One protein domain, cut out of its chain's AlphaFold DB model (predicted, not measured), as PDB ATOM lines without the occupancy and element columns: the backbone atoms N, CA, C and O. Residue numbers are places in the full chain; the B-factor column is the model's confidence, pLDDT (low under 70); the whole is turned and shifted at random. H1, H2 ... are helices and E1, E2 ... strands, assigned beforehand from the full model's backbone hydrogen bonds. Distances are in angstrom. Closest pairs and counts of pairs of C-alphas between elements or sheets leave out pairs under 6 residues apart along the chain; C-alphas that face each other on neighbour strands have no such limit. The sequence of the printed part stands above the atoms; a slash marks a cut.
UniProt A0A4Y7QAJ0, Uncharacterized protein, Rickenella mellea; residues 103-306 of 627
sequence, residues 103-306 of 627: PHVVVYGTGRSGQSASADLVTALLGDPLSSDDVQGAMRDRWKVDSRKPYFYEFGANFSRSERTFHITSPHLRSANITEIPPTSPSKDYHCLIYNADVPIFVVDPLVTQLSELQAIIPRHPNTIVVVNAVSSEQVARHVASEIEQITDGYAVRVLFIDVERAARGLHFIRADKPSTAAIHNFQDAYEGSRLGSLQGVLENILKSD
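AT A GLANCE: This is residues 103 to 306 of the 627 residues of an uncharacterized protein of Rickenella mellea (UniProt A0A4Y7QAJ0). What would one see first? A strongly twisted sheet of eight strands runs through the middle in three layers, with H1 and H9 over one face and H4 and H6 over the other, while the helical hairpin of H7 and H8 packs on H1 through H7 and sticks out at residues 272 to 277. What is it built of? The printed part has 204 residues with nine named helices and eight named strands, E1 H1 H2 E2 E3 E4 H3 E5 H4 E6 H5 E7 H6 E8 H7 H8 H9, class mixed, and the sheet is mixed, in the order E3 E4 E2 E5 E1 E6 E7 E8. It is compact, with a radius of gyration of the C-alphas of 16.4 A and spans of 50 by 38 by 36 A.

IN THESE COORDINATES: What comes first? E1, residues 104 to 109, begins at C-alpha 104, (-45.013, 57.565, -23.166), and is 16.7 A long. H1, 114 to 126, is 17.9 A long; then come H2, 133 to 140, E2, 151 to 155, E3, 160 to 162, E4, 165 to 168, H3, 171 to 175, and E5, 177 to 181. What follows? H4, 188 to 195, E6, 199 to 204, H5, 211 to 217, E7, 225 to 228, H6, 234 to 247, 20.0 A long, and E8, 254 to 257, follow. H7, 260 to 269, H8, 277 to 290, 19.7 A long, and H9, 292 to 304, end at C-alpha 304, (-32.283, 59.294, -18.911).

HOW THE PARTS SIT: How are strands paired? E1 is the parallel neighbour of E5, with N 107 and O 179 2.8 A apart, and of E6, with N 201 and O 106 2.7 A apart, both within hydrogen-bond range. E6, H5, E7 and E7, H6, E8 are strand-helix-strand units, parallel neighbour strands with a helix between, with right-handed crossovers. Where are the helices? H1, the hub, is on the same face of the sheet as H3 and H9, H4 is on the opposite face, and H2 and H5 only graze the sheet. H7 touches H1 at a steep tilt of 51 degrees, closest at the C-alphas of Ala 264 and Ala 124, 4.9 A. Are helix backbones complete? Every O i to N i+4 pair is within hydrogen-bond range in H2, H4, H6, H8 and H9, against 8 of 9 in H1, 5 of 6 in H7, 0 of 1 in H3 and 0 of 3 in H5; of O i to N i+3 pairs, H3 has 2 of 2 and H5 4 of 4.

THE WHOLE: How far does it reach? The two C-alphas farthest apart, of Asp 249 and Lys 274, are 50.8 A apart. Is it whole and confident? The printed part has no cut and no long link; its mean pLDDT is 91.5, with residues 113 to 115 and 273 under 70.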
ATOM      1  N   PRO A 103     -42.828  59.137 -19.142       94.62
ATOM      2  CA  PRO A 103     -42.733  59.236 -20.594       94.62
ATOM      3  C   PRO A 103     -43.508  58.123 -21.300       94.62
ATOM      4  O   PRO A 103     -43.510  56.974 -20.853       94.62
ATOM      5  N   HIS A 104     -44.171  58.470 -22.397       95.69
ATOM      6  CA  HIS A 104     -45.013  57.565 -23.166       95.69
ATOM      7  C   HIS A 104     -44.305  57.114 -24.447       95.69
ATOM      8  O   HIS A 104     -44.057  57.906 -25.353       95.69
ATOM      9  N   VAL A 105     -43.972  55.831 -24.522       97.38
ATOM     10  CA  VAL A 105     -43.351  55.198 -25.689       97.38
ATOM     11  C   VAL A 105     -44.448  54.516 -26.495       97.38
ATOM     12  O   VAL A 105     -45.235  53.753 -25.938       97.38
ATOM     13  N   VAL A 106     -44.501  54.754 -27.800       97.31
ATOM     14  CA  VAL A 106     -45.467  54.093 -28.688       97.31
ATOM     15  C   VAL A 106     -44.716  53.225 -29.680       97.31
ATOM     16  O   VAL A 106     -43.812  53.716 -30.339       97.31
ATOM     17  N   VAL A 107     -45.090  51.954 -29.802       96.81
ATOM     18  CA  VAL A 107     -44.533  51.018 -30.783       96.81
ATOM     19  C   VAL A 107     -45.582  50.748 -31.853       96.81
ATOM     20  O   VAL A 107     -46.690  50.310 -31.538       96.81
ATOM     21  N   TYR A 108     -45.233  51.007 -33.110       95.56
ATOM     22  CA  TYR A 108     -46.098  50.797 -34.267       95.56
ATOM     23  C   TYR A 108     -45.366  49.995 -35.345       95.56
ATOM     24  O   TYR A 108     -44.289  50.387 -35.792       95.56
ATOM     25  N   GLY A 109     -45.942  48.867 -35.761       93.69
ATOM     26  CA  GLY A 109     -45.445  48.080 -36.892       93.69
ATOM     27  C   GLY A 109     -46.008  48.584 -38.216       93.69
ATOM     28  O   GLY A 109     -47.196  48.880 -38.306       93.69
ATOM     29  N   THR A 110     -45.178  48.665 -39.254       90.06
ATOM     30  CA  THR A 110     -45.623  49.048 -40.600       90.06
ATOM     31  C   THR A 110     -45.859  47.811 -41.469       90.06
ATOM     32  O   THR A 110     -45.121  46.830 -41.390       90.06
ATOM     33  N   GLY A 111     -46.896  47.853 -42.310       81.31
ATOM     34  CA  GLY A 111     -47.211  46.789 -43.268       81.31
ATOM     35  C   GLY A 111     -47.965  45.582 -42.688       81.31
ATOM     36  O   GLY A 111     -48.122  45.422 -41.479       81.31
ATOM     37  N   ARG A 112     -48.448  44.701 -43.579       71.31
ATOM     38  CA  ARG A 112     -49.209  43.489 -43.205       71.31
ATOM     39  C   ARG A 112     -48.358  42.437 -42.480       71.31
ATOM     40  O   ARG A 112     -48.896  41.724 -41.641       71.31
ATOM     41  N   SER A 113     -47.055  42.343 -42.772       64.56
ATOM     42  CA  SER A 113     -46.119  41.465 -42.041       64.56
ATOM     43  C   SER A 113     -45.635  42.074 -40.721       64.56
ATOM     44  O   SER A 113     -45.271  41.335 -39.806       64.56
ATOM     45  N   GLY A 114     -45.713  43.405 -40.572       59.06
ATOM     46  CA  GLY A 114     -45.329  44.139 -39.358       59.06
ATOM     47  C   GLY A 114     -46.110  43.736 -38.103       59.06
ATOM     48  O   GLY A 114     -45.749  44.131 -36.989       59.06
ATOM     49  N   GLN A 115     -47.153  42.914 -38.281       66.75
ATOM     50  CA  GLN A 115     -47.923  42.260 -37.228       66.75
ATOM     51  C   GLN A 115     -47.065  41.374 -36.340       66.75
ATOM     52  O   GLN A 115     -47.183  41.475 -35.124       66.75
ATOM     53  N   SER A 116     -46.166  40.580 -36.922       79.44
ATOM     54  CA  SER A 116     -45.227  39.807 -36.107       79.44
ATOM     55  C   SER A 116     -44.149  40.723 -35.545       79.44
ATOM     56  O   SER A 116     -43.936  40.750 -34.345       79.44
ATOM     57  N   ALA A 117     -43.545  41.576 -36.376       92.06
ATOM     58  CA  ALA A 117     -42.342  42.309 -35.983       92.06
ATOM     59  C   ALA A 117     -42.557  43.286 -34.811       92.06
ATOM     60  O   ALA A 117     -41.756  43.321 -33.883       92.06
ATOM     61  N   SER A 118     -43.633  44.080 -34.798       94.25
ATOM     62  CA  SER A 118     -43.896  44.968 -33.649       94.25
ATOM     63  C   SER A 118     -44.249  44.185 -32.382       94.25
ATOM     64  O   SER A 118     -43.795  44.547 -31.293       94.25
ATOM     65  N   ALA A 119     -44.966  43.068 -32.533       94.06
ATOM     66  CA  ALA A 119     -45.309  42.203 -31.420       94.06
ATOM     67  C   ALA A 119     -44.084  41.482 -30.840       94.06
ATOM     68  O   ALA A 119     -43.886  41.436 -29.622       94.06
ATOM     69  N   ASP A 120     -43.223  40.966 -31.699       95.25
ATOM     70  CA  ASP A 120     -41.976  40.321 -31.326       95.25
ATOM     71  C   ASP A 120     -41.037  41.332 -30.662       95.25
ATOM     72  O   ASP A 120     -40.400  41.001 -29.662       95.25
ATOM     73  N   LEU A 121     -41.040  42.597 -31.108       96.62
ATOM     74  CA  LEU A 121     -40.213  43.648 -30.511       96.62
ATOM     75  C   LEU A 121     -40.656  43.965 -29.092       96.62
ATOM     76  O   LEU A 121     -39.827  44.017 -28.188       96.62
ATOM     77  N   VAL A 122     -41.958  44.169 -28.881       96.69
ATOM     78  CA  VAL A 122     -42.503  44.447 -27.548       96.69
ATOM     79  C   VAL A 122     -42.280  43.249 -26.620       96.69
ATOM     80  O   VAL A 122     -41.913  43.442 -25.462       96.69
ATOM     81  N   THR A 123     -42.416  42.021 -27.132       95.94
ATOM     82  CA  THR A 123     -42.139  40.790 -26.372       95.94
ATOM     83  C   THR A 123     -40.664  40.699 -25.989       95.94
ATOM     84  O   THR A 123     -40.350  40.439 -24.834       95.94
ATOM     85  N   ALA A 124     -39.755  40.968 -26.926       96.00
ATOM     86  CA  ALA A 124     -38.319  40.949 -26.687       96.00
ATOM     87  C   ALA A 124     -37.867  42.067 -25.733       96.00
ATOM     88  O   ALA A 124     -36.993  41.857 -24.896       96.00
ATOM     89  N   LEU A 125     -38.474  43.252 -25.837       96.31
ATOM     90  CA  LEU A 125     -38.139  44.416 -25.021       96.31
ATOM     91  C   LEU A 125     -38.637  44.278 -23.579       96.31
ATOM     92  O   LEU A 125     -37.916  44.628 -22.648       96.31
ATOM     93  N   LEU A 126     -39.875  43.817 -23.391       96.56
ATOM     94  CA  LEU A 126     -40.515  43.746 -22.076       96.56
ATOM     95  C   LEU A 126     -40.385  42.381 -21.401       96.56
ATOM     96  O   LEU A 126     -40.563  42.295 -20.184       96.56
ATOM     97  N   GLY A 127     -40.100  41.333 -22.172       93.56
ATOM     98  CA  GLY A 127     -40.008  39.968 -21.692       93.56
ATOM     99  C   GLY A 127     -38.817  39.766 -20.764       93.56
ATOM    100  O   GLY A 127     -37.669  39.983 -21.139       93.56
ATOM    101  N   ASP A 128     -39.099  39.289 -19.555       92.94
ATOM    102  CA  ASP A 128     -38.077  38.766 -18.653       92.94
ATOM    103  C   ASP A 128     -37.950  37.250 -18.890       92.94
ATOM    104  O   ASP A 128     -38.961  36.540 -18.747       92.94
ATOM    105  N   PRO A 129     -36.763  36.717 -19.241       91.31
ATOM    106  CA  PRO A 129     -36.574  35.278 -19.408       91.31
ATOM    107  C   PRO A 129     -37.008  34.478 -18.171       91.31
ATOM    108  O   PRO A 129     -37.495  33.361 -18.331       91.31
ATOM    109  N   LEU A 130     -36.936  35.072 -16.973       91.06
ATOM    110  CA  LEU A 130     -37.283  34.460 -15.687       91.06
ATOM    111  C   LEU A 130     -38.735  34.702 -15.233       91.06
ATOM    112  O   LEU A 130     -39.128  34.214 -14.175       91.06
ATOM    113  N   SER A 131     -39.540  35.453 -15.994       92.62
ATOM    114  CA  SER A 131     -40.964  35.655 -15.662       92.62
ATOM    115  C   SER A 131     -41.765  34.343 -15.702       92.62
ATOM    116  O   SER A 131     -41.330  33.360 -16.296       92.62
ATOM    117  N   SER A 132     -42.963  34.309 -15.115       92.69
ATOM    118  CA  SER A 132     -43.815  33.111 -15.183       92.69
ATOM    119  C   SER A 132     -44.266  32.802 -16.618       92.69
ATOM    120  O   SER A 132     -44.233  33.661 -17.510       92.69
ATOM    121  N   ASP A 133     -44.681  31.560 -16.870       91.12
ATOM    122  CA  ASP A 133     -45.221  31.160 -18.177       91.12
ATOM    123  C   ASP A 133     -46.539  31.859 -18.507       91.12
ATOM    124  O   ASP A 133     -46.787  32.157 -19.673       91.12
ATOM    125  N   ASP A 134     -47.308  32.252 -17.492       93.56
ATOM    126  CA  ASP A 134     -48.530  33.038 -17.670       93.56
ATOM    127  C   ASP A 134     -48.247  34.402 -18.313       93.56
ATOM    128  O   ASP A 134     -48.970  34.819 -19.215       93.56
ATOM    129  N   VAL A 135     -47.174  35.089 -17.895       93.75
ATOM    130  CA  VAL A 135     -46.792  36.404 -18.444       93.75
ATOM    131  C   VAL A 135     -46.433  36.278 -19.921       93.75
ATOM    132  O   VAL A 135     -46.922  37.047 -20.748       93.75
ATOM    133  N   GLN A 136     -45.601  35.296 -20.271       90.44
ATOM    134  CA  GLN A 136     -45.164  35.101 -21.656       90.44
ATOM    135  C   GLN A 136     -46.270  34.550 -22.547       90.44
ATOM    136  O   GLN A 136     -46.373  34.964 -23.700       90.44
ATOM    137  N   GLY A 137     -47.099  33.639 -22.033       92.06
ATOM    138  CA  GLY A 137     -48.280  33.148 -22.736       92.06
ATOM    139  C   GLY A 137     -49.238  34.297 -23.027       92.06
ATOM    140  O   GLY A 137     -49.627  34.507 -24.173       92.06
ATOM    141  N   ALA A 138     -49.517  35.131 -22.020       93.62
ATOM    142  CA  ALA A 138     -50.354  36.310 -22.183       93.62
ATOM    143  C   ALA A 138     -49.755  37.332 -23.157       93.62
ATOM    144  O   ALA A 138     -50.507  37.898 -23.946       93.62
ATOM    145  N   MET A 139     -48.432  37.547 -23.142       92.19
ATOM    146  CA  MET A 139     -47.759  38.376 -24.139       92.19
ATOM    147  C   MET A 139     -47.902  37.768 -25.531       92.19
ATOM    148  O   MET A 139     -48.390  38.441 -26.427       92.19
ATOM    149  N   ARG A 140     -47.566  36.501 -25.748       90.06
ATOM    150  CA  ARG A 140     -47.636  35.874 -27.077       90.06
ATOM    151  C   ARG A 140     -49.051  35.868 -27.660       90.06
ATOM    152  O   ARG A 140     -49.243  36.135 -28.841       90.06
ATOM    153  N   ASP A 141     -50.043  35.608 -26.818       91.69
ATOM    154  CA  ASP A 141     -51.431  35.437 -27.242       91.69
ATOM    155  C   ASP A 141     -52.237  36.742 -27.242       91.69
ATOM    156  O   ASP A 141     -53.422  36.734 -27.582       91.69
ATOM    157  N   ARG A 142     -51.624  37.881 -26.888       91.69
ATOM    158  CA  ARG A 142     -52.343  39.149 -26.697       91.69
ATOM    159  C   ARG A 142     -53.146  39.580 -27.923       91.69
ATOM    160  O   ARG A 142     -54.284  40.002 -27.767       91.69
ATOM    161  N   TRP A 143     -52.632  39.388 -29.137       86.44
ATOM    162  CA  TRP A 143     -53.336  39.798 -30.361       86.44
ATOM    163  C   TRP A 143     -54.362  38.791 -30.877       86.44
ATOM    164  O   TRP A 143     -55.116  39.119 -31.791       86.44
ATOM    165  N   LYS A 144     -54.446  37.593 -30.284       88.19
ATOM    166  CA  LYS A 144     -55.482  36.614 -30.645       88.19
ATOM    167  C   LYS A 144     -56.882  37.071 -30.219       88.19
ATOM    168  O   LYS A 144     -57.861  36.590 -30.775       88.19
ATOM    169  N   VAL A 145     -56.975  37.975 -29.236       82.50
ATOM    170  CA  VAL A 145     -58.246  38.405 -28.627       82.50
ATOM    171  C   VAL A 145     -58.882  39.576 -29.378       82.50
ATOM    172  O   VAL A 145     -60.065  39.530 -29.694       82.50
ATOM    173  N   ASP A 146     -58.112  40.628 -29.667       82.31
ATOM    174  CA  ASP A 146     -58.583  41.796 -30.418       82.31
ATOM    175  C   ASP A 146     -57.397  42.497 -31.091       82.31
ATOM    176  O   ASP A 146     -56.484  42.983 -30.419       82.31
ATOM    177  N   SER A 147     -57.403  42.537 -32.421       82.38
ATOM    178  CA  SER A 147     -56.341  43.133 -33.235       82.38
ATOM    179  C   SER A 147     -56.602  44.593 -33.612       82.38
ATOM    180  O   SER A 147     -55.794  45.180 -34.323       82.38
ATOM    181  N   ARG A 148     -57.710  45.206 -33.168       86.81
ATOM    182  CA  ARG A 148     -58.135  46.550 -33.614       86.81
ATOM    183  C   ARG A 148     -57.921  47.664 -32.599       86.81
ATOM    184  O   ARG A 148     -58.390  48.776 -32.816       86.81
ATOM    185  N   LYS A 149     -57.317  47.383 -31.451       91.00
ATOM    186  CA  LYS A 149     -57.152  48.374 -30.387       91.00
ATOM    187  C   LYS A 149     -55.760  48.280 -29.773       91.00
ATOM    188  O   LYS A 149     -55.181  47.194 -29.763       91.00
ATOM    189  N   PRO A 150     -55.223  49.404 -29.275       94.69
ATOM    190  CA  PRO A 150     -53.888  49.439 -28.703       94.69
ATOM    191  C   PRO A 150     -53.828  48.680 -27.372       94.69
ATOM    192  O   PRO A 150     -54.809  48.639 -26.622       94.69
ATOM    193  N   TYR A 151     -52.654  48.128 -27.075       95.81
ATOM    194  CA  TYR A 151     -52.321  47.522 -25.787       95.81
ATOM    195  C   TYR A 151     -51.429  48.460 -24.980       95.81
ATOM    196  O   TYR A 151     -50.502  49.066 -25.517       95.81
ATOM    197  N   PHE A 152     -51.706  48.577 -23.685       96.81
ATOM    198  CA  PHE A 152     -50.986  49.450 -22.764       96.81
ATOM    199  C   PHE A 152     -50.151  48.607 -21.805       96.81
ATOM    200  O   PHE A 152     -50.631  47.616 -21.264       96.81
ATOM    201  N   TYR A 153     -48.908  49.008 -21.578       97.50
ATOM    202  CA  TYR A 153     -47.987  48.339 -20.675       97.50
ATOM    203  C   TYR A 153     -47.530  49.318 -19.611       97.50
ATOM    204  O   TYR A 153     -46.971  50.378 -19.910       97.50
ATOM    205  N   GLU A 154     -47.748  48.927 -18.364       97.19
ATOM    206  CA  GLU A 154     -47.417  49.711 -17.187       97.19
ATOM    207  C   GLU A 154     -46.605  48.870 -16.206       97.19
ATOM    208  O   GLU A 154     -46.670  47.639 -16.179       97.19
ATOM    209  N   PHE A 155     -45.820  49.538 -15.369       96.75
ATOM    210  CA  PHE A 155     -45.090  48.839 -14.321       96.75
ATOM    211  C   PHE A 155     -46.053  48.344 -13.242       96.75
ATOM    212  O   PHE A 155     -46.765  49.143 -12.634       96.75
ATOM    213  N   GLY A 156     -46.022  47.043 -12.971       96.31
ATOM    214  CA  GLY A 156     -46.706  46.420 -11.841       96.31
ATOM    215  C   GLY A 156     -45.730  45.624 -10.995       96.31
ATOM    216  O   GLY A 156     -44.806  45.025 -11.535       96.31
ATOM    217  N   ALA A 157     -45.937  45.599  -9.677       95.06
ATOM    218  CA  ALA A 157     -45.174  44.724  -8.784       95.06
ATOM    219  C   ALA A 157     -45.510  43.240  -9.005       95.06
ATOM    220  O   ALA A 157     -44.648  42.386  -8.836       95.06
ATOM    221  N   ASN A 158     -46.748  42.962  -9.415       95.38
ATOM    222  CA  ASN A 158     -47.234  41.642  -9.784       95.38
ATOM    223  C   ASN A 158     -47.807  41.701 -11.195       95.38
ATOM    224  O   ASN A 158     -48.309  42.746 -11.617       95.38
ATOM    225  N   PHE A 159     -47.768  40.566 -11.891       96.38
ATOM    226  CA  PHE A 159     -48.456  40.438 -13.163       96.38
ATOM    227  C   PHE A 159     -49.964  40.575 -12.960       96.38
ATOM    228  O   PHE A 159     -50.573  39.806 -12.216       96.38
ATOM    229  N   SER A 160     -50.569  41.544 -13.635       96.50
ATOM    230  CA  SER A 160     -52.018  41.621 -13.763       96.50
ATOM    231  C   SER A 160     -52.395  42.074 -15.167       96.50
ATOM    232  O   SER A 160     -51.704  42.875 -15.803       96.50
ATOM    233  N   ARG A 161     -53.495  41.518 -15.672       95.06
ATOM    234  CA  ARG A 161     -54.039  41.832 -16.990       95.06
ATOM    235  C   ARG A 161     -55.443  42.389 -16.811       95.06
ATOM    236  O   ARG A 161     -56.342  41.664 -16.394       95.06
ATOM    237  N   SER A 162     -55.621  43.659 -17.151       94.31
ATOM    238  CA  SER A 162     -56.917  44.337 -17.154       94.31
ATOM    239  C   SER A 162     -57.302  44.668 -18.590       94.31
ATOM    240  O   SER A 162     -56.815  45.651 -19.134       94.31
ATOM    241  N   GLU A 163     -58.156  43.853 -19.212       91.81
ATOM    242  CA  GLU A 163     -58.593  43.963 -20.619       91.81
ATOM    243  C   GLU A 163     -57.427  44.125 -21.626       91.81
ATOM    244  O   GLU A 163     -56.965  43.130 -22.193       91.81
ATOM    245  N   ARG A 164     -56.936  45.358 -21.830       92.50
ATOM    246  CA  ARG A 164     -55.812  45.725 -22.717       92.50
ATOM    247  C   ARG A 164     -54.607  46.349 -22.007       92.50
ATOM    248  O   ARG A 164     -53.636  46.693 -22.675       92.50
ATOM    249  N   THR A 165     -54.659  46.492 -20.689       96.31
ATOM    250  CA  THR A 165     -53.551  46.988 -19.876       96.31
ATOM    251  C   THR A 165     -52.850  45.817 -19.205       96.31
ATOM    252  O   THR A 165     -53.471  45.016 -18.501       96.31
ATOM    253  N   PHE A 166     -51.547  45.718 -19.432       96.75
ATOM    254  CA  PHE A 166     -50.670  44.741 -18.815       96.75
ATOM    255  C   PHE A 166     -49.791  45.433 -17.780       96.75
ATOM    256  O   PHE A 166     -49.003  46.319 -18.114       96.75
ATOM    257  N   HIS A 167     -49.887  44.989 -16.533       97.31
ATOM    258  CA  HIS A 167     -48.978  45.396 -15.475       97.31
ATOM    259  C   HIS A 167     -47.879  44.342 -15.351       97.31
ATOM    260  O   HIS A 167     -48.162  43.199 -14.999       97.31
ATOM    261  N   ILE A 168     -46.639  44.693 -15.698       96.69
ATOM    262  CA  ILE A 168     -45.514  43.743 -15.770       96.69
ATOM    263  C   ILE A 168     -44.317  44.292 -14.991       96.69
ATOM    264  O   ILE A 168     -44.037  45.494 -15.002       96.69
ATOM    265  N   THR A 169     -43.569  43.397 -14.347       95.44
ATOM    266  CA  THR A 169     -42.321  43.690 -13.630       95.44
ATOM    267  C   THR A 169     -41.140  43.875 -14.591       95.44
ATOM    268  O   THR A 169     -40.133  43.182 -14.484       95.44
ATOM    269  N   SER A 170     -41.237  44.801 -15.547       94.81
ATOM    270  CA  SER A 170     -40.126  45.106 -16.461       94.81
ATOM    271  C   SER A 170     -39.336  46.335 -15.982       94.81
ATOM    272  O   SER A 170     -39.950  47.352 -15.638       94.81
ATOM    273  N   PRO A 171     -37.986  46.300 -15.973       92.25
ATOM    274  CA  PRO A 171     -37.158  47.467 -15.662       92.25
ATOM    275  C   PRO A 171     -37.461  48.670 -16.560       92.25
ATOM    276  O   PRO A 171     -37.506  49.798 -16.072       92.25
ATOM    277  N   HIS A 172     -37.757  48.428 -17.840       91.94
ATOM    278  CA  HIS A 172     -38.076  49.468 -18.824       91.94
ATOM    279  C   HIS A 172     -39.398  50.180 -18.521       91.94
ATOM    280  O   HIS A 172     -39.542  51.372 -18.778       91.94
ATOM    281  N   LEU A 173     -40.348  49.484 -17.886       94.75
ATOM    282  CA  LEU A 173     -41.630  50.073 -17.489       94.75
ATOM    283  C   LEU A 173     -41.518  50.977 -16.247       94.75
ATOM    284  O   LEU A 173     -42.425  51.756 -15.922       94.75
ATOM    285  N   ARG A 174     -40.398  50.898 -15.513       93.88
ATOM    286  CA  ARG A 174     -40.140  51.812 -14.390       93.88
ATOM    287  C   ARG A 174     -39.909  53.232 -14.886       93.88
ATOM    288  O   ARG A 174     -40.387  54.161 -14.240       93.88
ATOM    289  N   SER A 175     -39.222  53.378 -16.017       93.38
ATOM    290  CA  SER A 175     -38.878  54.669 -16.609       93.38
ATOM    291  C   SER A 175     -39.909  55.177 -17.614       93.38
ATOM    292  O   SER A 175     -40.005  56.388 -17.772       93.38
ATOM    293  N   ALA A 176     -40.692  54.310 -18.262       95.88
ATOM    294  CA  ALA A 176     -41.672  54.722 -19.267       95.88
ATOM    295  C   ALA A 176     -42.921  53.831 -19.293       95.88
ATOM    296  O   ALA A 176     -42.876  52.671 -18.901       95.88
ATOM    297  N   ASN A 177     -44.031  54.359 -19.802       96.62
ATOM    298  CA  ASN A 177     -45.197  53.555 -20.172       96.62
ATOM    299  C   ASN A 177     -45.105  53.223 -21.660       96.62
ATOM    300  O   ASN A 177     -44.802  54.112 -22.457       96.62
ATOM    301  N   ILE A 178     -45.384  51.978 -22.045       97.44
ATOM    302  CA  ILE A 178     -45.332  51.557 -23.452       97.44
ATOM    303  C   ILE A 178     -46.749  51.331 -23.969       97.44
ATOM    304  O   ILE A 178     -47.595  50.765 -23.284       97.44
ATOM    305  N   THR A 179     -47.031  51.771 -25.186       97.25
ATOM    306  CA  THR A 179     -48.264  51.449 -25.900       97.25
ATOM    307  C   THR A 179     -47.930  50.820 -27.228       97.25
ATOM    308  O   THR A 179     -47.174  51.365 -28.021       97.25
ATOM    309  N   GLU A 180     -48.507  49.661 -27.464       96.31
ATOM    310  CA  GLU A 180     -48.351  48.917 -28.698       96.31
ATOM    311  C   GLU A 180     -49.597  49.116 -29.547       96.31
ATOM    312  O   GLU A 180     -50.719  48.867 -29.095       96.31
ATOM    313  N   ILE A 181     -49.398  49.575 -30.776       94.75
ATOM    314  CA  ILE A 181     -50.472  49.764 -31.742       94.75
ATOM    315  C   ILE A 181     -50.432  48.595 -32.729       94.75
ATOM    316  O   ILE A 181     -49.390  48.358 -33.345       94.75
ATOM    317  N   PRO A 182     -51.550  47.874 -32.917       89.75
ATOM    318  CA  PRO A 182     -51.600  46.807 -33.896       89.75
ATOM    319  C   PRO A 182     -51.541  47.386 -35.327       89.75
ATOM    320  O   PRO A 182     -52.166  48.415 -35.591       89.75
ATOM    321  N   PRO A 183     -50.885  46.714 -36.288       77.62
ATOM    322  CA  PRO A 183     -50.759  47.095 -37.693       77.62
ATOM    323  C   PRO A 183     -52.031  46.739 -38.458       77.62
ATOM    324  O   PRO A 183     -52.041  46.047 -39.476       77.62
ATOM    325  N   THR A 184     -53.149  47.200 -37.920       78.25
ATOM    326  CA  THR A 184     -54.373  47.355 -38.690       78.25
ATOM    327  C   THR A 184     -54.275  48.652 -39.483       78.25
ATOM    328  O   THR A 184     -53.447  49.508 -39.169       78.25
ATOM    329  N   SER A 185     -55.086  48.790 -40.536       71.12
ATOM    330  CA  SER A 185     -55.137  50.021 -41.328       71.12
ATOM    331  C   SER A 185     -55.187  51.239 -40.398       71.12
ATOM    332  O   SER A 185     -55.968  51.215 -39.440       71.12
ATOM    333  N   PRO A 186     -54.344  52.259 -40.633       73.44
ATOM    334  CA  PRO A 186     -54.161  53.350 -39.694       73.44
ATOM    335  C   PRO A 186     -55.498  54.056 -39.446       73.44
ATOM    336  O   PRO A 186     -56.039  54.732 -40.319       73.44
ATOM    337  N   SER A 187     -56.067  53.859 -38.255       84.06
ATOM    338  CA  SER A 187     -57.214  54.637 -37.795       84.06
ATOM    339  C   SER A 187     -56.748  56.053 -37.451       84.06
ATOM    340  O   SER A 187     -55.629  56.239 -36.961       84.06
ATOM    341  N   LYS A 188     -57.629  57.048 -37.623       82.19
ATOM    342  CA  LYS A 188     -57.400  58.429 -37.148       82.19
ATOM    343  C   LYS A 188     -56.989  58.444 -35.663       82.19
ATOM    344  O   LYS A 188     -56.115  59.214 -35.271       82.19
ATOM    345  N   ASP A 189     -57.518  57.514 -34.867       85.44
ATOM    346  CA  ASP A 189     -57.189  57.372 -33.443       85.44
ATOM    347  C   ASP A 189     -55.729  56.962 -33.193       85.44
ATOM    348  O   ASP A 189     -55.117  57.383 -32.210       85.44
ATOM    349  N   TYR A 190     -55.142  56.156 -34.081       90.19
ATOM    350  CA  TYR A 190     -53.757  55.706 -33.938       90.19
ATOM    351  C   TYR A 190     -52.773  56.807 -34.256       90.19
ATOM    352  O   TYR A 190     -51.783  56.944 -33.544       90.19
ATOM    353  N   HIS A 191     -53.063  57.625 -35.267       89.06
ATOM    354  CA  HIS A 191     -52.274  58.818 -35.519       89.06
ATOM    355  C   HIS A 191     -52.260  59.686 -34.253       89.06
ATOM    356  O   HIS A 191     -51.185  59.968 -33.729       89.06
ATOM    357  N   CYS A 192     -53.413  59.961 -33.638       89.19
ATOM    358  CA  CYS A 192     -53.454  60.704 -32.376       89.19
ATOM    359  C   CYS A 192     -52.555  60.093 -31.284       89.19
ATOM    360  O   CYS A 192     -51.937  60.840 -30.529       89.19
ATOM    361  N   LEU A 193     -52.459  58.764 -31.176       92.56
ATOM    362  CA  LEU A 193     -51.567  58.098 -30.217       92.56
ATOM    363  C   LEU A 193     -50.089  58.233 -30.594       92.56
ATOM    364  O   LEU A 193     -49.281  58.571 -29.735       92.56
ATOM    365  N   ILE A 194     -49.749  58.019 -31.865       93.88
ATOM    366  CA  ILE A 194     -48.387  58.119 -32.404       93.88
ATOM    367  C   ILE A 194     -47.845  59.541 -32.242       93.88
ATOM    368  O   ILE A 194     -46.728  59.726 -31.770       93.88
ATOM    369  N   TYR A 195     -48.640  60.548 -32.599       91.69
ATOM    370  CA  TYR A 195     -48.235  61.946 -32.501       91.69
ATOM    371  C   TYR A 195     -48.185  62.443 -31.049       91.69
ATOM    372  O   TYR A 195     -47.405  63.339 -30.758       91.69
ATOM    373  N   ASN A 196     -48.965  61.855 -30.134       92.56
ATOM    374  CA  ASN A 196     -48.876  62.135 -28.693       92.56
ATOM    375  C   ASN A 196     -47.708  61.424 -27.991       92.56
ATOM    376  O   ASN A 196     -47.501  61.669 -26.801       92.56
ATOM    377  N   ALA A 197     -47.008  60.514 -28.671       95.50
ATOM    378  CA  ALA A 197     -45.943  59.728 -28.072       95.50
ATOM    379  C   ALA A 197     -44.711  60.593 -27.787       95.50
ATOM    380  O   ALA A 197     -44.250  61.338 -28.650       95.50
ATOM    381  N   ASP A 198     -44.122  60.415 -26.607       95.50
ATOM    382  CA  ASP A 198     -42.855  61.053 -26.248       95.50
ATOM    383  C   ASP A 198     -41.672  60.407 -27.001       95.50
ATOM    384  O   ASP A 198     -40.682  61.066 -27.333       95.50
ATOM    385  N   VAL A 199     -41.783  59.102 -27.287       96.94
ATOM    386  CA  VAL A 199     -40.829  58.322 -28.092       96.94
ATOM    387  C   VAL A 199     -41.608  57.375 -29.014       96.94
ATOM    388  O   VAL A 199     -41.985  56.278 -28.590       96.94
ATOM    389  N   PRO A 200     -41.895  57.773 -30.264       97.00
ATOM    390  CA  PRO A 200     -42.503  56.876 -31.234       97.00
ATOM    391  C   PRO A 200     -41.439  55.944 -31.841       97.00
ATOM    392  O   PRO A 200     -40.390  56.388 -32.311       97.00
ATOM    393  N   ILE A 201     -41.719  54.643 -31.823       97.19
ATOM    394  CA  ILE A 201     -40.889  53.563 -32.355       97.19
ATOM    395  C   ILE A 201     -41.632  52.922 -33.527       97.19
ATOM    396  O   ILE A 201     -42.678  52.301 -33.343       97.19
ATOM    397  N   PHE A 202     -41.072  53.047 -34.725       96.00
ATOM    398  CA  PHE A 202     -41.595  52.429 -35.941       96.00
ATOM    399  C   PHE A 202     -40.837  51.153 -36.238       96.00
ATOM    400  O   PHE A 202     -39.622  51.196 -36.374       96.00
ATOM    401  N   VAL A 203     -41.540  50.033 -36.364       96.00
ATOM    402  CA  VAL A 203     -40.944  48.760 -36.768       96.00
ATOM    403  C   VAL A 203     -41.250  48.539 -38.237       96.00
ATOM    404  O   VAL A 203     -42.400  48.304 -38.603       96.00
ATOM    405  N   VAL A 204     -40.216  48.648 -39.064       94.81
ATOM    406  CA  VAL A 204     -40.301  48.579 -40.518       94.81
ATOM    407  C   VAL A 204     -39.641  47.301 -40.998       94.81
ATOM    408  O   VAL A 204     -38.480  47.032 -40.701       94.81
ATOM    409  N   ASP A 205     -40.382  46.527 -41.778       92.88
ATOM    410  CA  ASP A 205     -39.833  45.431 -42.562       92.88
ATOM    411  C   ASP A 205     -39.559  45.941 -43.988       92.88
ATOM    412  O   ASP A 205     -40.520  46.207 -44.721       92.88
ATOM    413  N   PRO A 206     -38.283  46.112 -44.388       88.25
ATOM    414  CA  PRO A 206     -37.935  46.684 -45.687       88.25
ATOM    415  C   PRO A 206     -38.315  45.767 -46.857       88.25
ATOM    416  O   PRO A 206     -38.359  46.225 -47.994       88.25
ATOM    417  N   LEU A 207     -38.586  44.479 -46.605       87.81
ATOM    418  CA  LEU A 207     -39.008  43.538 -47.645       87.81
ATOM    419  C   LEU A 207     -40.495  43.671 -47.978       87.81
ATOM    420  O   LEU A 207     -40.916  43.274 -49.063       87.81
ATOM    421  N   VAL A 208     -41.291  44.205 -47.050       88.94
ATOM    422  CA  VAL A 208     -42.756  44.222 -47.162       88.94
ATOM    423  C   VAL A 208     -43.323  45.634 -47.228       88.94
ATOM    424  O   VAL A 208     -44.315  45.851 -47.919       88.94
ATOM    425  N   THR A 209     -42.718  46.596 -46.531       88.69
ATOM    426  CA  THR A 209     -43.190  47.987 -46.514       88.69
ATOM    427  C   THR A 209     -42.360  48.828 -47.473       88.69
ATOM    428  O   THR A 209     -41.141  48.912 -47.329       88.69
ATOM    429  N   GLN A 210     -43.012  49.504 -48.421       90.00
ATOM    430  CA  GLN A 210     -42.329  50.496 -49.246       90.00
ATOM    431  C   GLN A 210     -41.963  51.707 -48.386       90.00
ATOM    432  O   GLN A 210     -42.809  52.255 -47.679       90.00
ATOM    433  N   LEU A 211     -40.713  52.163 -48.465       88.25
ATOM    434  CA  LEU A 211     -40.244  53.304 -47.674       88.25
ATOM    435  C   LEU A 211     -41.036  54.592 -47.973       88.25
ATOM    436  O   LEU A 211     -41.216  55.417 -47.084       88.25
ATOM    437  N   SER A 212     -41.597  54.737 -49.177       87.75
ATOM    438  CA  SER A 212     -42.487  55.849 -49.545       87.75
ATOM    439  C   SER A 212     -43.758  55.924 -48.687       87.75
ATOM    440  O   SER A 212     -44.200  57.021 -48.349       87.75
ATOM    441  N   GLU A 213     -44.323  54.787 -48.267       88.31
ATOM    442  CA  GLU A 213     -45.510  54.748 -47.397       88.31
ATOM    443  C   GLU A 213     -45.217  55.321 -46.005       88.31
ATOM    444  O   GLU A 213     -46.105  55.857 -45.338       88.31
ATOM    445  N   LEU A 214     -43.952  55.270 -45.575       87.12
ATOM    446  CA  LEU A 214     -43.521  55.826 -44.297       87.12
ATOM    447  C   LEU A 214     -43.614  57.352 -44.261       87.12
ATOM    448  O   LEU A 214     -43.783  57.911 -43.179       87.12
ATOM    449  N   GLN A 215     -43.559  58.029 -45.412       88.12
ATOM    450  CA  GLN A 215     -43.624  59.490 -45.480       88.12
ATOM    451  C   GLN A 215     -44.935  60.040 -44.904       88.12
ATOM    452  O   GLN A 215     -44.943  61.103 -44.285       88.12
ATOM    453  N   ALA A 216     -46.036  59.306 -45.079       83.50
ATOM    454  CA  ALA A 216     -47.348  59.701 -44.577       83.50
ATOM    455  C   ALA A 216     -47.539  59.398 -43.081       83.50
ATOM    456  O   ALA A 216     -48.404  59.991 -42.439       83.50
ATOM    457  N   ILE A 217     -46.762  58.460 -42.527       86.00
ATOM    458  CA  ILE A 217     -46.997  57.902 -41.191       86.00
ATOM    459  C   ILE A 217     -45.984  58.425 -40.171       86.00
ATOM    460  O   ILE A 217     -46.360  58.683 -39.027       86.00
ATOM    461  N   ILE A 218     -44.709  58.566 -40.551       89.25
ATOM    462  CA  ILE A 218     -43.646  58.913 -39.609       89.25
ATOM    463  C   ILE A 218     -43.818  60.373 -39.152       89.25
ATOM    464  O   ILE A 218     -43.653  61.302 -39.949       89.25
ATOM    465  N   PRO A 219     -44.097  60.617 -37.857       87.19
ATOM    466  CA  PRO A 219     -44.093  61.952 -37.307       87.19
ATOM    467  C   PRO A 219     -42.664  62.489 -37.362       87.19
ATOM    468  O   PRO A 219     -41.696  61.832 -36.964       87.19
ATOM    469  N   ARG A 220     -42.546  63.737 -37.805       89.06
ATOM    470  CA  ARG A 220     -41.320  64.544 -37.764       89.06
ATOM    471  C   ARG A 220     -40.987  64.929 -36.321       89.06
ATOM    472  O   ARG A 220     -41.205  66.070 -35.911       89.06
ATOM    473  N   HIS A 221     -40.600  63.946 -35.520       90.31
ATOM    474  CA  HIS A 221     -40.439  64.055 -34.077       90.31
ATOM    475  C   HIS A 221     -38.972  63.770 -33.685       90.31
ATOM    476  O   HIS A 221     -38.366  62.837 -34.210       90.31
ATOM    477  N   PRO A 222     -38.363  64.562 -32.779       90.06
ATOM    478  CA  PRO A 222     -36.917  64.512 -32.515       90.06
ATOM    479  C   PRO A 222     -36.447  63.233 -31.808       90.06
ATOM    480  O   PRO A 222     -35.271  62.888 -31.865       90.06
ATOM    481  N   ASN A 223     -37.357  62.530 -31.130       94.12
ATOM    482  CA  ASN A 223     -37.066  61.255 -30.470       94.12
ATOM    483  C   ASN A 223     -37.628  60.049 -31.238       94.12
ATOM    484  O   ASN A 223     -37.824  58.995 -30.639       94.12
ATOM    485  N   THR A 224     -37.944  60.193 -32.531       96.19
ATOM    486  CA  THR A 224     -38.420  59.058 -33.331       96.19
ATOM    487  C   THR A 224     -37.311  58.029 -33.515       96.19
ATOM    488  O   THR A 224     -36.188  58.358 -33.910       96.19
ATOM    489  N   ILE A 225     -37.650  56.768 -33.259       97.19
ATOM    490  CA  ILE A 225     -36.790  55.618 -33.525       97.19
ATOM    491  C   ILE A 225     -37.428  54.813 -34.654       97.19
ATOM    492  O   ILE A 225     -38.605  54.467 -34.587       97.19
ATOM    493  N   VAL A 226     -36.651  54.488 -35.680       96.81
ATOM    494  CA  VAL A 226     -37.062  53.573 -36.745       96.81
ATOM    495  C   VAL A 226     -36.236  52.305 -36.611       96.81
ATOM    496  O   VAL A 226     -35.020  52.319 -36.772       96.81
ATOM    497  N   VAL A 227     -36.900  51.210 -36.272       97.06
ATOM    498  CA  VAL A 227     -36.338  49.869 -36.174       97.06
ATOM    499  C   VAL A 227     -36.579  49.153 -37.495       97.06
ATOM    500  O   VAL A 227     -37.715  48.846 -37.840       97.06
ATOM    501  N   VAL A 228     -35.509  48.868 -38.224       96.25
ATOM    502  CA  VAL A 228     -35.534  48.066 -39.444       96.25
ATOM    503  C   VAL A 228     -35.344  46.601 -39.050       96.25
ATOM    504  O   VAL A 228     -34.293  46.244 -38.507       96.25
ATOM    505  N   ASN A 229     -36.356  45.764 -39.304       95.19
ATOM    506  CA  ASN A 229     -36.358  44.333 -38.982       95.19
ATOM    507  C   ASN A 229     -35.492  43.533 -39.971       95.19
ATOM    508  O   ASN A 229     -35.998  42.755 -40.775       95.19
ATOM    509  N   ALA A 230     -34.183  43.783 -39.969       89.38
ATOM    510  CA  ALA A 230     -33.222  43.070 -40.801       89.38
ATOM    511  C   ALA A 230     -31.804  43.165 -40.222       89.38
ATOM    512  O   ALA A 230     -31.346  44.240 -39.826       89.38
ATOM    513  N   VAL A 231     -31.057  42.055 -40.265       81.44
ATOM    514  CA  VAL A 231     -29.596  42.077 -40.090       81.44
ATOM    515  C   VAL A 231     -28.964  42.372 -41.442       81.44
ATOM    516  O   VAL A 231     -28.671  41.475 -42.228       81.44
ATOM    517  N   SER A 232     -28.796  43.653 -41.744       80.75
ATOM    518  CA  SER A 232     -28.205  44.087 -43.007       80.75
ATOM    519  C   SER A 232     -26.693  44.284 -42.895       80.75
ATOM    520  O   SER A 232     -26.164  44.638 -41.836       80.75
ATOM    521  N   SER A 233     -25.986  44.091 -44.014       88.88
ATOM    522  CA  SER A 233     -24.602  44.550 -44.141       88.88
ATOM    523  C   SER A 233     -24.541  46.066 -43.929       88.88
ATOM    524  O   SER A 233     -25.505  46.787 -44.192       88.88
ATOM    525  N   GLU A 234     -23.398  46.572 -43.466       90.62
ATOM    526  CA  GLU A 234     -23.248  47.993 -43.130       90.62
ATOM    527  C   GLU A 234     -23.560  48.926 -44.316       90.62
ATOM    528  O   GLU A 234     -24.076  50.024 -44.132       90.62
ATOM    529  N   GLN A 235     -23.307  48.474 -45.548       91.00
ATOM    530  CA  GLN A 235     -23.607  49.233 -46.765       91.00
ATOM    531  C   GLN A 235     -25.115  49.396 -46.995       91.00
ATOM    532  O   GLN A 235     -25.576  50.512 -47.228       91.00
ATOM    533  N   VAL A 236     -25.885  48.309 -46.878       91.25
ATOM    534  CA  VAL A 236     -27.351  48.348 -47.009       91.25
ATOM    535  C   VAL A 236     -27.956  49.160 -45.869       91.25
ATOM    536  O   VAL A 236     -28.846  49.974 -46.099       91.25
ATOM    537  N   ALA A 237     -27.414  49.014 -44.657       92.50
ATOM    538  CA  ALA A 237     -27.855  49.783 -43.504       92.50
ATOM    539  C   ALA A 237     -27.697  51.300 -43.717       92.50
ATOM    540  O   ALA A 237     -28.623  52.063 -43.456       92.50
ATOM    541  N   ARG A 238     -26.552  51.743 -44.254       93.50
ATOM    542  CA  ARG A 238     -26.327  53.157 -44.594       93.50
ATOM    543  C   ARG A 238     -27.259  53.645 -45.700       93.50
ATOM    544  O   ARG A 238     -27.736  54.771 -45.618       93.50
ATOM    545  N   HIS A 239     -27.527  52.816 -46.709       93.75
ATOM    546  CA  HIS A 239     -28.430  53.182 -47.798       93.75
ATOM    547  C   HIS A 239     -29.865  53.385 -47.294       93.75
ATOM    548  O   HIS A 239     -30.414  54.470 -47.465       93.75
ATOM    549  N   VAL A 240     -30.420  52.411 -46.566       93.19
ATOM    550  CA  VAL A 240     -31.772  52.511 -45.985       93.19
ATOM    551  C   VAL A 240     -31.863  53.673 -44.992       93.19
ATOM    552  O   VAL A 240     -32.841  54.415 -45.003       93.19
ATOM    553  N   ALA A 241     -30.832  53.888 -44.166       93.56
ATOM    554  CA  ALA A 241     -30.786  55.042 -43.271       93.56
ATOM    555  C   ALA A 241     -30.818  56.369 -44.045       93.56
ATOM    556  O   ALA A 241     -31.586  57.254 -43.685       93.56
ATOM    557  N   SER A 242     -30.058  56.483 -45.141       94.06
ATOM    558  CA  SER A 242     -30.059  57.686 -45.982       94.06
ATOM    559  C   SER A 242     -31.405  57.935 -46.671       94.06
ATOM    560  O   SER A 242     -31.823  59.084 -46.793       94.06
ATOM    561  N   GLU A 243     -32.122  56.883 -47.074       93.94
ATOM    562  CA  GLU A 243     -33.467  57.013 -47.644       93.94
ATOM    563  C   GLU A 243     -34.481  57.460 -46.584       93.94
ATOM    564  O   GLU A 243     -35.280  58.360 -46.835       93.94
ATOM    565  N   ILE A 244     -34.413  56.908 -45.368       93.19
ATOM    566  CA  ILE A 244     -35.259  57.339 -44.244       93.19
ATOM    567  C   ILE A 244     -34.955  58.799 -43.862       93.19
ATOM    568  O   ILE A 244     -35.880  59.570 -43.602       93.19
ATOM    569  N   GLU A 245     -33.688  59.215 -43.865       92.62
ATOM    570  CA  GLU A 245     -33.292  60.614 -43.645       92.62
ATOM    571  C   GLU A 245     -33.857  61.555 -44.724       92.62
ATOM    572  O   GLU A 245     -34.312  62.655 -44.402       92.62
ATOM    573  N   GLN A 246     -33.898  61.119 -45.988       92.56
ATOM    574  CA  GLN A 246     -34.522  61.883 -47.076       92.56
ATOM    575  C   GLN A 246     -36.038  61.999 -46.895       92.56
ATOM    576  O   GLN A 246     -36.581  63.096 -46.990       92.56
ATOM    577  N   ILE A 247     -36.721  60.894 -46.581       91.00
ATOM    578  CA  ILE A 247     -38.180  60.860 -46.365       91.00
ATOM    579  C   ILE A 247     -38.596  61.745 -45.189       91.00
ATOM    580  O   ILE A 247     -39.662  62.364 -45.191       91.00
ATOM    581  N   THR A 248     -37.750  61.798 -44.166       89.19
ATOM    582  CA  THR A 248     -38.013  62.566 -42.953       89.19
ATOM    583  C   THR A 248     -37.620  64.032 -43.092       89.19
ATOM    584  O   THR A 248     -37.675  64.726 -42.090       89.19
ATOM    585  N   ASP A 249     -37.287  64.530 -44.293       86.44
ATOM    586  CA  ASP A 249     -36.843  65.907 -44.570       86.44
ATOM    587  C   ASP A 249     -35.644  66.343 -43.699       86.44
ATOM    588  O   ASP A 249     -35.567  67.488 -43.240       86.44
ATOM    589  N   GLY A 250     -34.712  65.424 -43.422       80.81
ATOM    590  CA  GLY A 250     -33.498  65.708 -42.651       80.81
ATOM    591  C   GLY A 250     -33.720  65.920 -41.150       80.81
ATOM    592  O   GLY A 250     -32.868  66.504 -40.476       80.81
ATOM    593  N   TYR A 251     -34.855  65.478 -40.601       84.88
ATOM    594  CA  TYR A 251     -35.034  65.433 -39.151       84.88
ATOM    595  C   TYR A 251     -34.173  64.311 -38.567       84.88
ATOM    596  O   TYR A 251     -33.985  63.266 -39.186       84.88
ATOM    597  N   ALA A 252     -33.654  64.524 -37.357       85.12
ATOM    598  CA  ALA A 252     -32.792  63.561 -36.680       85.12
ATOM    599  C   ALA A 252     -33.591  62.325 -36.230       85.12
ATOM    600  O   ALA A 252     -34.012  62.224 -35.078       85.12
ATOM    601  N   VAL A 253     -33.814  61.388 -37.148       93.00
ATOM    602  CA  VAL A 253     -34.454  60.101 -36.874       93.00
ATOM    603  C   VAL A 253     -33.383  59.058 -36.597       93.00
ATOM    604  O   VAL A 253     -32.399  58.936 -37.323       93.00
ATOM    605  N   ARG A 254     -33.552  58.295 -35.515       95.75
ATOM    606  CA  ARG A 254     -32.590  57.255 -35.140       95.75
ATOM    607  C   ARG A 254     -32.972  55.949 -35.816       95.75
ATOM    608  O   ARG A 254     -33.943  55.317 -35.409       95.75
ATOM    609  N   VAL A 255     -32.199  55.544 -36.818       96.06
ATOM    610  CA  VAL A 255     -32.410  54.279 -37.531       96.06
ATOM    611  C   VAL A 255     -31.581  53.173 -36.877       96.06
ATOM    612  O   VAL A 255     -30.366  53.300 -36.733       96.06
ATOM    613  N   LEU A 256     -32.238  52.091 -36.460       96.94
ATOM    614  CA  LEU A 256     -31.628  50.931 -35.812       96.94
ATOM    615  C   LEU A 256     -31.959  49.662 -36.594       96.94
ATOM    616  O   LEU A 256     -33.099  49.459 -36.989       96.94
ATOM    617  N   PHE A 257     -30.972  48.788 -36.772       96.75
ATOM    618  CA  PHE A 257     -31.126  47.504 -37.461       96.75
ATOM    619  C   PHE A 257     -31.142  46.390 -36.422       96.75
ATOM    620  O   PHE A 257     -30.143  46.199 -35.721       96.75
ATOM    621  N   ILE A 258     -32.283  45.715 -36.287       96.75
ATOM    622  CA  ILE A 258     -32.549  44.745 -35.217       96.75
ATOM    623  C   ILE A 258     -33.183  43.504 -35.833       96.75
ATOM    624  O   ILE A 258     -34.112  43.619 -36.624       96.75
ATOM    625  N   ASP A 259     -32.704  42.323 -35.445       96.31
ATOM    626  CA  ASP A 259     -33.375  41.058 -35.766       96.31
ATOM    627  C   ASP A 259     -34.396  40.748 -34.680       96.31
ATOM    628  O   ASP A 259     -34.082  40.162 -33.637       96.31
ATOM    629  N   VAL A 260     -35.618  41.220 -34.894       96.12
ATOM    630  CA  VAL A 260     -36.643  41.156 -33.862       96.12
ATOM    631  C   VAL A 260     -37.080  39.710 -33.611       96.12
ATOM    632  O   VAL A 260     -37.265  39.302 -32.462       96.12
ATOM    633  N   GLU A 261     -37.152  38.901 -34.667       95.00
ATOM    634  CA  GLU A 261     -37.499  37.484 -34.574       95.00
ATOM    635  C   GLU A 261     -36.433  36.683 -33.822       95.00
ATOM    636  O   GLU A 261     -36.760  35.795 -33.030       95.00
ATOM    637  N   ARG A 262     -35.142  36.961 -34.049       96.00
ATOM    638  CA  ARG A 262     -34.056  36.323 -33.289       96.00
ATOM    639  C   ARG A 262     -34.100  36.729 -31.819       96.00
ATOM    640  O   ARG A 262     -33.922  35.859 -30.969       96.00
ATOM    641  N   ALA A 263     -34.390  37.995 -31.512       96.12
ATOM    642  CA  ALA A 263     -34.534  38.458 -30.132       96.12
ATOM    643  C   ALA A 263     -35.683  37.738 -29.403       96.12
ATOM    644  O   ALA A 263     -35.492  37.214 -28.302       96.12
ATOM    645  N   ALA A 264     -36.856  37.648 -30.040       95.00
ATOM    646  CA  ALA A 264     -38.018  36.953 -29.490       95.00
ATOM    647  C   ALA A 264     -37.767  35.441 -29.330       95.00
ATOM    648  O   ALA A 264     -38.056  34.873 -28.275       95.00
ATOM    649  N   ARG A 265     -37.141  34.788 -30.322       94.81
ATOM    650  CA  ARG A 265     -36.720  33.375 -30.225       94.81
ATOM    651  C   ARG A 265     -35.707  33.138 -29.109       94.81
ATOM    652  O   ARG A 265     -35.785  32.110 -28.440       94.81
ATOM    653  N   GLY A 266     -34.806  34.091 -28.871       94.62
ATOM    654  CA  GLY A 266     -33.858  34.056 -27.760       94.62
ATOM    655  C   GLY A 266     -34.552  33.790 -26.426       94.62
ATOM    656  O   GLY A 266     -34.166  32.871 -25.702       94.62
ATOM    657  N   LEU A 267     -35.629  34.530 -26.136       94.25
ATOM    658  CA  LEU A 267     -36.420  34.361 -24.909       94.25
ATOM    659  C   LEU A 267     -37.033  32.959 -24.771       94.25
ATOM    660  O   LEU A 267     -37.255  32.494 -23.653       94.25
ATOM    661  N   HIS A 268     -37.287  32.263 -25.882       92.31
ATOM    662  CA  HIS A 268     -37.797  30.894 -25.856       92.31
ATOM    663  C   HIS A 268     -36.725  29.860 -25.506       92.31
ATOM    664  O   HIS A 268     -37.058  28.865 -24.864       92.31
ATOM    665  N   PHE A 269     -35.450  30.083 -25.846       92.81
ATOM    666  CA  PHE A 269     -34.392  29.102 -25.572       92.81
ATOM    667  C   PHE A 269     -34.182  28.840 -24.082       92.81
ATOM    668  O   PHE A 269     -34.006  27.688 -23.705       92.81
ATOM    669  N   ILE A 270     -34.271  29.866 -23.230       89.25
ATOM    670  CA  ILE A 270     -34.150  29.701 -21.769       89.25
ATOM    671  C   ILE A 270     -35.297  28.865 -21.181       89.25
ATOM    672  O   ILE A 270     -35.135  28.274 -20.114       89.25
ATOM    673  N   ARG A 271     -36.440  28.785 -21.871       84.62
ATOM    674  CA  ARG A 271     -37.656  28.138 -21.359       84.62
ATOM    675  C   ARG A 271     -37.953  26.769 -21.937       84.62
ATOM    676  O   ARG A 271     -38.659  26.006 -21.290       84.62
ATOM    677  N   ALA A 272     -37.480  26.489 -23.149       80.12
ATOM    678  CA  ALA A 272     -37.932  25.333 -23.914       80.12
ATOM    679  C   ALA A 272     -37.610  23.980 -23.259       80.12
ATOM    680  O   ALA A 272     -38.279  23.022 -23.603       80.12
ATOM    681  N   ASP A 273     -36.660  23.899 -22.321       62.22
ATOM    682  CA  ASP A 273     -36.461  22.769 -21.403       62.22
ATOM    683  C   ASP A 273     -35.436  23.158 -20.322       62.22
ATOM    684  O   ASP A 273     -34.703  24.130 -20.514       62.22
ATOM    685  N   LYS A 274     -35.411  22.425 -19.187       79.81
ATOM    686  CA  LYS A 274     -34.565  22.632 -17.979       79.81
ATOM    687  C   LYS A 274     -33.354  23.549 -18.219       79.81
ATOM    688  O   LYS A 274     -32.559  23.209 -19.096       79.81
ATOM    689  N   PRO A 275     -33.141  24.605 -17.401       81.19
ATOM    690  CA  PRO A 275     -32.103  25.614 -17.616       81.19
ATOM    691  C   PRO A 275     -30.743  24.948 -17.823       81.19
ATOM    692  O   PRO A 275     -30.069  24.534 -16.879       81.19
ATOM    693  N   SER A 276     -30.377  24.793 -19.091       92.44
ATOM    694  CA  SER A 276     -29.143  24.161 -19.520       92.44
ATOM    695  C   SER A 276     -28.155  25.254 -19.883       92.44
ATOM    696  O   SER A 276     -28.526  26.350 -20.310       92.44
ATOM    697  N   THR A 277     -26.869  24.964 -19.737       93.38
ATOM    698  CA  THR A 277     -25.810  25.883 -20.167       93.38
ATOM    699  C   THR A 277     -25.937  26.230 -21.655       93.38
ATOM    700  O   THR A 277     -25.700  27.372 -22.038       93.38
ATOM    701  N   ALA A 278     -26.405  25.284 -22.476       93.44
ATOM    702  CA  ALA A 278     -26.700  25.496 -23.891       93.44
ATOM    703  C   ALA A 278     -27.851  26.493 -24.119       93.44
ATOM    704  O   ALA A 278     -27.742  27.362 -24.978       93.44
ATOM    705  N   ALA A 279     -28.929  26.419 -23.333       92.62
ATOM    706  CA  ALA A 279     -30.053  27.355 -23.421       92.62
ATOM    707  C   ALA A 279     -29.639  28.800 -23.095       92.62
ATOM    708  O   ALA A 279     -30.030  29.730 -23.800       92.62
ATOM    709  N   ILE A 280     -28.804  28.982 -22.064       93.38
ATOM    710  CA  ILE A 280     -28.257  30.295 -21.690       93.38
ATOM    711  C   ILE A 280     -27.353  30.834 -22.803       93.38
ATOM    712  O   ILE A 280     -27.498  31.989 -23.196       93.38
ATOM    713  N   HIS A 281     -26.461  29.997 -23.343       94.75
ATOM    714  CA  HIS A 281     -25.580  30.381 -24.445       94.75
ATOM    715  C   HIS A 281     -26.376  30.788 -25.694       94.75
ATOM    716  O   HIS A 281     -26.108  31.828 -26.287       94.75
ATOM    717  N   ASN A 282     -27.403  30.018 -26.065       95.06
ATOM    718  CA  ASN A 282     -28.256  30.330 -27.213       95.06
ATOM    719  C   ASN A 282     -29.054  31.622 -27.005       95.06
ATOM    720  O   ASN A 282     -29.259  32.373 -27.955       95.06
ATOM    721  N   PHE A 283     -29.490  31.908 -25.775       95.19
ATOM    722  CA  PHE A 283     -30.102  33.194 -25.451       95.19
ATOM    723  C   PHE A 283     -29.109  34.349 -25.578       95.19
ATOM    724  O   PHE A 283     -29.457  35.362 -26.176       95.19
ATOM    725  N   GLN A 284     -27.891  34.206 -25.052       95.56
ATOM    726  CA  GLN A 284     -26.856  35.239 -25.148       95.56
ATOM    727  C   GLN A 284     -26.488  35.521 -26.608       95.56
ATOM    728  O   GLN A 284     -26.534  36.673 -27.027       95.56
ATOM    729  N   ASP A 285     -26.247  34.477 -27.405       96.81
ATOM    730  CA  ASP A 285     -25.970  34.607 -28.838       96.81
ATOM    731  C   ASP A 285     -27.156  35.223 -29.605       96.81
ATOM    732  O   ASP A 285     -26.974  36.087 -30.463       96.81
ATOM    733  N   ALA A 286     -28.396  34.844 -29.276       96.31
ATOM    734  CA  ALA A 286     -29.581  35.457 -29.871       96.31
ATOM    735  C   ALA A 286     -29.739  36.935 -29.478       96.31
ATOM    736  O   ALA A 286     -30.055  37.771 -30.327       96.31
ATOM    737  N   TYR A 287     -29.489  37.277 -28.214       95.62
ATOM    738  CA  TYR A 287     -29.576  38.640 -27.701       95.62
ATOM    739  C   TYR A 287     -28.500  39.544 -28.319       95.62
ATOM    740  O   TYR A 287     -28.822  40.612 -28.842       95.62
ATOM    741  N   GLU A 288     -27.245  39.096 -28.343       96.06
ATOM    742  CA  GLU A 288     -26.132  39.818 -28.967       96.06
ATOM    743  C   GLU A 288     -26.320  39.932 -30.484       96.06
ATOM    744  O   GLU A 288     -26.225  41.025 -31.049       96.06
ATOM    745  N   GLY A 289     -26.677  38.826 -31.143       95.50
ATOM    746  CA  GLY A 289     -26.896  38.769 -32.585       95.50
ATOM    747  C   GLY A 289     -28.088  39.599 -33.064       95.50
ATOM    748  O   GLY A 289     -28.050  40.130 -34.171       95.50
ATOM    749  N   SER A 290     -29.122  39.756 -32.231       96.50
ATOM    750  CA  SER A 290     -30.289  40.587 -32.554       96.50
ATOM    751  C   SER A 290     -30.043  42.087 -32.448       96.50
ATOM    752  O   SER A 290     -30.809  42.862 -33.016       96.50
ATOM    753  N   ARG A 291     -28.990  42.508 -31.731       96.44
ATOM    754  CA  ARG A 291     -28.688  43.917 -31.417       96.44
ATOM    755  C   ARG A 291     -29.774  44.637 -30.608       96.44
ATOM    756  O   ARG A 291     -29.793  45.868 -30.564       96.44
ATOM    757  N   LEU A 292     -30.638  43.907 -29.898       96.19
ATOM    758  CA  LEU A 292     -31.668  44.510 -29.042       96.19
ATOM    759  C   LEU A 292     -31.072  45.442 -27.967       96.19
ATOM    760  O   LEU A 292     -31.650  46.483 -27.653       96.19
ATOM    761  N   GLY A 293     -29.874  45.122 -27.464       96.19
ATOM    762  CA  GLY A 293     -29.147  45.974 -26.519       96.19
ATOM    763  C   GLY A 293     -28.856  47.384 -27.051       96.19
ATOM    764  O   GLY A 293     -28.831  48.337 -26.275       96.19
ATOM    765  N   SER A 294     -28.711  47.562 -28.372       96.38
ATOM    766  CA  SER A 294     -28.545  48.887 -28.984       96.38
ATOM    767  C   SER A 294     -29.818  49.730 -28.877       96.38
ATOM    768  O   SER A 294     -29.732  50.915 -28.559       96.38
ATOM    769  N   LEU A 295     -30.999  49.127 -29.073       96.81
ATOM    770  CA  LEU A 295     -32.280  49.809 -28.863       96.81
ATOM    771  C   LEU A 295     -32.482  50.178 -27.403       96.81
ATOM    772  O   LEU A 295     -32.848  51.315 -27.123       96.81
ATOM    773  N   GLN A 296     -32.214  49.248 -26.484       96.38
ATOM    774  CA  GLN A 296     -32.319  49.519 -25.051       96.38
ATOM    775  C   GLN A 296     -31.383  50.655 -24.637       96.38
ATOM    776  O   GLN A 296     -31.823  51.586 -23.974       96.38
ATOM    777  N   GLY A 297     -30.132  50.655 -25.106       96.50
ATOM    778  CA  GLY A 297     -29.191  51.745 -24.846       96.50
ATOM    779  C   GLY A 297     -29.668  53.088 -25.404       96.50
ATOM    780  O   GLY A 297     -29.593  54.105 -24.716       96.50
ATOM    781  N   VAL A 298     -30.206  53.116 -26.628       96.56
ATOM    782  CA  VAL A 298     -30.770  54.338 -27.230       96.56
ATOM    783  C   VAL A 298     -31.996  54.826 -26.461       96.56
ATOM    784  O   VAL A 298     -32.080  56.019 -26.166       96.56
ATOM    785  N   LEU A 299     -32.911  53.922 -26.114       96.31
ATOM    786  CA  LEU A 299     -34.124  54.226 -25.368       96.31
ATOM    787  C   LEU A 299     -33.782  54.728 -23.966       96.31
ATOM    788  O   LEU A 299     -34.276  55.771 -23.560       96.31
ATOM    789  N   GLU A 300     -32.878  54.060 -23.256       95.62
ATOM    790  CA  GLU A 300     -32.377  54.520 -21.965       95.62
ATOM    791  C   GLU A 300     -31.698  55.878 -22.071       95.62
ATOM    792  O   GLU A 300     -31.918  56.716 -21.213       95.62
ATOM    793  N   ASN A 301     -30.890  56.131 -23.101       95.12
ATOM    794  CA  ASN A 301     -30.241  57.430 -23.275       95.12
ATOM    795  C   ASN A 301     -31.264  58.548 -23.506       95.12
ATOM    796  O   ASN A 301     -31.077  59.657 -23.008       95.12
ATOM    797  N   ILE A 302     -32.351  58.259 -24.228       94.69
ATOM    798  CA  ILE A 302     -33.467  59.194 -24.391       94.69
ATOM    799  C   ILE A 302     -34.198  59.363 -23.055       94.69
ATOM    800  O   ILE A 302     -34.365  60.488 -22.612       94.69
ATOM    801  N   LEU A 303     -34.563  58.283 -22.361       93.56
ATOM    802  CA  LEU A 303     -35.329  58.321 -21.105       93.56
ATOM    803  C   LEU A 303     -34.532  58.821 -19.886       93.56
ATOM    804  O   LEU A 303     -35.129  59.272 -18.914       93.56
ATOM    805  N   LYS A 304     -33.198  58.725 -19.915       91.88
ATOM    806  CA  LYS A 304     -32.283  59.294 -18.911       91.88
ATOM    807  C   LYS A 304     -32.155  60.806 -19.057       91.88
ATOM    808  O   LYS A 304     -31.748  61.460 -18.097       91.88
ATOM    809  N   SER A 305     -32.467  61.356 -20.235       85.19
ATOM    810  CA  SER A 305     -32.666  62.800 -20.343       85.19
ATOM    811  C   SER A 305     -33.844  63.202 -19.456       85.19
ATOM    812  O   SER A 305     -34.744  62.397 -19.224       85.19
ATOM    813  N   ASP A 306     -33.809  64.413 -18.896       80.50
ATOM    814  CA  ASP A 306     -34.868  64.904 -18.009       80.50
ATOM    815  C   ASP A 306     -36.233  64.645 -18.667       80.50
ATOM    816  O   ASP A 306     -36.474  65.128 -19.775       80.50
TER     817      ASP A 306